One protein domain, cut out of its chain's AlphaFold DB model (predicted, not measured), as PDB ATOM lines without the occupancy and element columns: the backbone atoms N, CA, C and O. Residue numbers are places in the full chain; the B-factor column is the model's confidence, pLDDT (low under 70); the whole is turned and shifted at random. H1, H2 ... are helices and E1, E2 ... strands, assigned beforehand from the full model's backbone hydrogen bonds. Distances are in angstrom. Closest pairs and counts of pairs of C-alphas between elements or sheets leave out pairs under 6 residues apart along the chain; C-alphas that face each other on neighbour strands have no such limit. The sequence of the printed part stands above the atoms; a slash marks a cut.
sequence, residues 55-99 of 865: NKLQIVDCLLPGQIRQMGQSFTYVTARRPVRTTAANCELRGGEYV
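AT A GLANCE: This is residues 55 to 99 of the 865 residues of the protein "Peptidase C14" of Crenotrichaceae bacterium (UniProt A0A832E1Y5). A long, thin ribbon of two antiparallel strand pairs set end to end: E1 and E4 make one pair, and the hairpin of E2 and E3 makes the other, its turn at residues 72 to 74 forming the far tip. The one short helix, H1, packs beside E1 at the other end of the ribbon, where the unnamed residues 93 to 99 also fold back. The printed part has 45 residues with four named strands and one named helix, in the order E1, E2, E3, E4, H1; the two sheets are E1 - E4 and E2 - E3, and the class is mostly strand. The whole is loose, with a radius of gyration of the C-alphas of 13.2 A, and a rod spanning 44 by 15 by 12 A.

IN THESE COORDINATES: After residues 55 to 58, E1 runs from Ile 59, with its C-alpha at (139.870, 213.182, 131.689), to Leu 64, 14.4 A from first to last C-alpha. E2 is residues 68 to 71, 10.1 A long, and E3 is residues 75 to 78, 10.6 A long; C-alpha 71 stands at (141.877, 195.390, 101.731). E4 holds residues 82 to 87 and measures 15.1 A. H1 follows at once as residues 88 to 92, 6.4 A long, and ends with C-alpha 92 at (134.083, 214.699, 121.012).

HOW THE PARTS SIT: E1 and E4 are antiparallel neighbours, their directions at 147 degrees. C-alphas 59 and 87 face each other at 4.4 A, and C-alphas 64 and 82 at 5.2 A. N 62 and O 84 are within hydrogen-bond range at 2.9 A, and N 84 and O 62 at 2.8 A. The hairpin of E2 and E3 is antiparallel at 149 degrees; C-alphas 70 and 76 face each other at 4.3 A. There N 69 and O 77 are within hydrogen-bond range at 2.8 A, and N 77 and O 69 at 2.9 A. E1 and E2 are apart, and so are E3 and E4. The closest C-alphas of E1 and H1 are those of Val 60 and Ala 88, 5.8 A apart. H1 is apart from E2 and from E3. In H1 every O i to N i+4 pair is within hydrogen-bond range.

THE WHOLE: The two C-alphas farthest apart are those of Asn 55 and Gln 73, at 43.7 A, while those of Asn 55 and Val 99, the first and last printed residues, are 12.3 A apart. The printed part has no cut. The links E1 to E2, E2 to E3, E3 to E4 and E4 to H1 are tight. The mean pLDDT of the printed part is 79.6; residues 55 to 59 and residue 99 are under 70.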
ATOM      1  N   ASN A  55     134.614 221.664 132.500       60.31
ATOM      2  CA  ASN A  55     134.337 220.225 132.423       60.31
ATOM      3  C   ASN A  55     134.888 219.572 131.137       60.31
ATOM      4  O   ASN A  55     135.300 218.415 131.171       60.31
ATOM      5  N   LYS A  56     135.031 220.317 130.029       68.19
ATOM      6  CA  LYS A  56     135.631 219.812 128.778       68.19
ATOM      7  C   LYS A  56     137.112 219.411 128.907       68.19
ATOM      8  O   LYS A  56     137.617 218.655 128.073       68.19
ATOM      9  N   LEU A  57     137.802 219.880 129.955       66.12
ATOM     10  CA  LEU A  57     139.183 219.511 130.297       66.12
ATOM     11  C   LEU A  57     139.299 218.280 131.216       66.12
ATOM     12  O   LEU A  57     140.423 217.823 131.466       66.12
ATOM     13  N   GLN A  58     138.183 217.739 131.712       62.66
ATOM     14  CA  GLN A  58     138.182 216.514 132.514       62.66
ATOM     15  C   GLN A  58     138.665 215.325 131.678       62.66
ATOM     16  O   GLN A  58     138.367 215.224 130.487       62.66
ATOM     17  N   ILE A  59     139.443 214.439 132.306       69.06
ATOM     18  CA  ILE A  59     139.870 213.182 131.689       69.06
ATOM     19  C   ILE A  59     138.728 212.182 131.780       69.06
ATOM     20  O   ILE A  59     138.233 211.909 132.870       69.06
ATOM     21  N   VAL A  60     138.371 211.618 130.632       80.75
ATOM     22  CA  VAL A  60     137.332 210.603 130.482       80.75
ATOM     23  C   VAL A  60     137.924 209.342 129.855       80.75
ATOM     24  O   VAL A  60     138.906 209.395 129.103       80.75
ATOM     25  N   ASP A  61     137.316 208.200 130.162       81.00
ATOM     26  CA  ASP A  61     137.546 206.957 129.435       81.00
ATOM     27  C   ASP A  61     136.744 207.015 128.123       81.00
ATOM     28  O   ASP A  61     135.520 206.905 128.115       81.00
ATOM     29  N   CYS A  62     137.446 207.278 127.020       88.00
ATOM     30  CA  CYS A  62     136.885 207.528 125.695       88.00
ATOM     31  C   CYS A  62     136.993 206.279 124.815       88.00
ATOM     32  O   CYS A  62     138.083 205.735 124.630       88.00
ATOM     33  N   LEU A  63     135.888 205.846 124.215       92.56
ATOM     34  CA  LEU A  63     135.827 204.717 123.295       92.56
ATOM     35  C   LEU A  63     135.726 205.219 121.850       92.56
ATOM     36  O   LEU A  63     134.659 205.600 121.371       92.56
ATOM     37  N   LEU A  64     136.852 205.209 121.134       88.62
ATOM     38  CA  LEU A  64     136.906 205.682 119.751       88.62
ATOM     39  C   LEU A  64     136.228 204.700 118.777       88.62
ATOM     40  O   LEU A  64     136.351 203.481 118.963       88.62
ATOM     41  N   PRO A  65     135.573 205.204 117.713       87.00
ATOM     42  CA  PRO A  65     134.918 204.377 116.709       87.00
ATOM     43  C   PRO A  65     135.919 203.486 115.962       87.00
ATOM     44  O   PRO A  65     137.120 203.761 115.885       87.00
ATOM     45  N   GLY A  66     135.407 202.388 115.406       83.12
ATOM     46  CA  GLY A  66     136.189 201.488 114.566       83.12
ATOM     47  C   GLY A  66     136.615 202.173 113.268       83.12
ATOM     48  O   GLY A  66     135.813 202.856 112.635       83.12
ATOM     49  N   GLN A  67     137.869 201.990 112.854       84.69
ATOM     50  CA  GLN A  67     138.349 202.530 111.585       84.69
ATOM     51  C   GLN A  67     137.865 201.651 110.435       84.69
ATOM     52  O   GLN A  67     138.061 200.435 110.466       84.69
ATOM     53  N   ILE A  68     137.294 202.267 109.403       86.25
ATOM     54  CA  ILE A  68     137.046 201.606 108.122       86.25
ATOM     55  C   ILE A  68     138.404 201.390 107.442       86.25
ATOM     56  O   ILE A  68     139.186 202.331 107.295       86.25
ATOM     57  N   ARG A  69     138.708 200.148 107.059       81.62
ATOM     58  CA  ARG A  69     139.934 199.766 106.348       81.62
ATOM     59  C   ARG A  69     139.581 198.974 105.098       81.62
ATOM     60  O   ARG A  69     138.768 198.057 105.153       81.62
ATOM     61  N   GLN A  70     140.212 199.328 103.988       82.94
ATOM     62  CA  GLN A  70     140.064 198.638 102.712       82.94
ATOM     63  C   GLN A  70     141.220 197.645 102.531       82.94
ATOM     64  O   GLN A  70     142.368 197.957 102.854       82.94
ATOM     65  N   MET A  71     140.914 196.443 102.048       74.62
ATOM     66  CA  MET A  71     141.877 195.390 101.731       74.62
ATOM     67  C   MET A  71     141.710 195.023 100.254       74.62
ATOM     68  O   MET A  71     140.671 194.508  99.843       74.62
ATOM     69  N   GLY A  72     142.726 195.324  99.442       78.88
ATOM     70  CA  GLY A  72     142.586 195.297  97.983       78.88
ATOM     71  C   GLY A  72     141.608 196.370  97.485       78.88
ATOM     72  O   GLY A  72     141.365 197.361  98.168       78.88
ATOM     73  N   GLN A  73     141.048 196.188  96.288       81.31
ATOM     74  CA  GLN A  73     140.115 197.161  95.699       81.31
ATOM     75  C   GLN A  73     138.651 196.945  96.120       81.31
ATOM     76  O   GLN A  73     137.864 197.885  96.067       81.31
ATOM     77  N   SER A  74     138.278 195.740  96.558       70.44
ATOM     78  CA  SER A  74     136.879 195.287  96.610       70.44
ATOM     79  C   SER A  74     136.370 194.825  97.981       70.44
ATOM     80  O   SER A  74     135.197 194.476  98.089       70.44
ATOM     81  N   PHE A  75     137.193 194.839  99.038       74.56
ATOM     82  CA  PHE A  75     136.756 194.470 100.388       74.56
ATOM     83  C   PHE A  75     137.064 195.560 101.416       74.56
ATOM     84  O   PHE A  75     138.187 196.059 101.495       74.56
ATOM     85  N   THR A  76     136.076 195.892 102.247       88.06
ATOM     86  CA  THR A  76     136.185 196.939 103.268       88.06
ATOM     87  C   THR A  76     135.617 196.430 104.587       88.06
ATOM     88  O   THR A  76     134.516 195.887 104.619       88.06
ATOM     89  N   TYR A  77     136.354 196.603 105.684       83.88
ATOM     90  CA  TYR A  77     135.985 196.100 107.008       83.88
ATOM     91  C   TYR A  77     136.244 197.138 108.104       83.88
ATOM     92  O   TYR A  77     137.070 198.038 107.953       83.88
ATOM     93  N   VAL A  78     135.529 197.020 109.222       87.94
ATOM     94  CA  VAL A  78     135.634 197.941 110.363       87.94
ATOM     95  C   VAL A  78     136.492 197.302 111.455       87.94
ATOM     96  O   VAL A  78     136.245 196.166 111.855       87.94
ATOM     97  N   THR A  79     137.507 198.010 111.959       85.12
ATOM     98  CA  THR A  79     138.308 197.517 113.092       85.12
ATOM     99  C   THR A  79     137.534 197.594 114.407       85.12
ATOM    100  O   THR A  79     136.670 198.452 114.572       85.12
ATOM    101  N   ALA A  80     137.920 196.796 115.405       82.56
ATOM    102  CA  ALA A  80     137.420 196.966 116.769       82.56
ATOM    103  C   ALA A  80     137.622 198.412 117.284       82.56
ATOM    104  O   ALA A  80     138.625 199.065 116.963       82.56
ATOM    105  N   ARG A  81     136.663 198.891 118.089       87.50
ATOM    106  CA  ARG A  81     136.739 200.175 118.804       87.50
ATOM    107  C   ARG A  81     137.932 200.183 119.767       87.50
ATOM    108  O   ARG A  81     138.312 199.135 120.288       87.50
ATOM    109  N   ARG A  82     138.524 201.357 120.012       82.12
ATOM    110  CA  ARG A  82     139.733 201.490 120.851       82.12
ATOM    111  C   ARG A  82     139.470 202.384 122.070       82.12
ATOM    112  O   ARG A  82     139.204 203.569 121.865       82.12
ATOM    113  N   PRO A  83     139.568 201.864 123.308       83.94
ATOM    114  CA  PRO A  83     139.503 202.690 124.506       83.94
ATOM    115  C   PRO A  83     140.806 203.482 124.682       83.94
ATOM    116  O   PRO A  83     141.901 202.939 124.534       83.94
ATOM    117  N   VAL A  84     140.688 204.770 124.999       82.19
ATOM    118  CA  VAL A  84     141.798 205.691 125.276       82.19
ATOM    119  C   VAL A  84     141.404 206.658 126.396       82.19
ATOM    120  O   VAL A  84     140.265 207.112 126.455       82.19
ATOM    121  N   ARG A  85     142.347 207.037 127.265       72.56
ATOM    122  CA  ARG A  85     142.135 208.152 128.204       72.56
ATOM    123  C   ARG A  85     142.533 209.466 127.551       72.56
ATOM    124  O   ARG A  85     143.673 209.628 127.126       72.56
ATOM    125  N   THR A  86     141.592 210.399 127.468       79.56
ATOM    126  CA  THR A  86     141.804 211.735 126.893       79.56
ATOM    127  C   THR A  86     140.844 212.741 127.533       79.56
ATOM    128  O   THR A  86     140.041 212.370 128.386       79.56
ATOM    129  N   THR A  87     140.945 214.025 127.191       76.06
ATOM    130  CA  THR A  87     139.969 215.028 127.643       76.06
ATOM    131  C   THR A  87     138.628 214.840 126.937       76.06
ATOM    132  O   THR A  87     138.613 214.431 125.777       76.06
ATOM    133  N   ALA A  88     137.516 215.185 127.594       76.25
ATOM    134  CA  ALA A  88     136.178 215.106 126.998       76.25
ATOM    135  C   ALA A  88     136.115 215.768 125.603       76.25
ATOM    136  O   ALA A  88     135.739 215.107 124.639       76.25
ATOM    137  N   ALA A  89     136.640 216.993 125.453       78.50
ATOM    138  CA  ALA A  89     136.729 217.673 124.151       78.50
ATOM    139  C   ALA A  89     137.492 216.876 123.071       78.50
ATOM    140  O   ALA A  89     137.070 216.820 121.920       78.50
ATOM    141  N   ASN A  90     138.594 216.206 123.428       75.12
ATOM    142  CA  ASN A  90     139.356 215.382 122.482       75.12
ATOM    143  C   ASN A  90     138.671 214.045 122.163       75.12
ATOM    144  O   ASN A  90     139.065 213.382 121.201       75.12
ATOM    145  N   CYS A  91     137.700 213.618 122.972       84.38
ATOM    146  CA  CYS A  91     136.834 212.500 122.631       84.38
ATOM    147  C   CYS A  91     135.771 212.948 121.617       84.38
ATOM    148  O   CYS A  91     135.678 212.340 120.549       84.38
ATOM    149  N   GLU A  92     135.076 214.063 121.900       81.94
ATOM    150  CA  GLU A  92     134.083 214.699 121.012       81.94
ATOM    151  C   GLU A  92     134.650 214.913 119.597       81.94
ATOM    152  O   GLU A  92     134.123 214.367 118.627       81.94
ATOM    153  N   LEU A  93     135.787 215.616 119.484       79.00
ATOM    154  CA  LEU A  93     136.442 215.946 118.206       79.00
ATOM    155  C   LEU A  93     136.820 214.720 117.358       79.00
ATOM    156  O   LEU A  93     136.978 214.822 116.144       79.00
ATOM    157  N   ARG A  94     136.992 213.551 117.984       82.50
ATOM    158  CA  ARG A  94     137.393 212.305 117.313       82.50
ATOM    159  C   ARG A  94     136.215 211.356 117.073       82.50
ATOM    160  O   ARG A  94     136.443 210.193 116.737       82.50
ATOM    161  N   GLY A  95     134.981 211.829 117.275       80.06
ATOM    162  CA  GLY A  95     133.760 211.026 117.177       80.06
ATOM    163  C   GLY A  95     133.697 209.892 118.206       80.06
ATOM    164  O   GLY A  95     133.060 208.873 117.953       80.06
ATOM    165  N   GLY A  96     134.427 210.025 119.318       82.44
ATOM    166  CA  GLY A  96     134.503 209.023 120.374       82.44
ATOM    167  C   GLY A  96     133.291 209.056 121.297       82.44
ATOM    168  O   GLY A  96     132.771 210.117 121.634       82.44
ATOM    169  N   GLU A  97     132.878 207.878 121.749       80.31
ATOM    170  CA  GLU A  97     131.842 207.728 122.762       80.31
ATOM    171  C   GLU A  97     132.471 207.820 124.157       80.31
ATOM    172  O   GLU A  97     133.437 207.122 124.461       80.31
ATOM    173  N   TYR A  98     131.929 208.674 125.020       76.50
ATOM    174  CA  TYR A  98     132.293 208.745 126.434       76.50
ATOM    175  C   TYR A  98     131.052 209.046 127.272       76.50
ATOM    176  O   TYR A  98     130.031 209.508 126.758       76.50
ATOM    177  N   VAL A  99     131.136 208.797 128.579       69.88
ATOM    178  CA  VAL A  99     130.053 209.112 129.517       69.88
ATOM    179  C   VAL A  99     129.950 210.634 129.668       69.88
ATOM    180  O   VAL A  99     130.670 211.236 130.460       69.88
TER     181      VAL A  99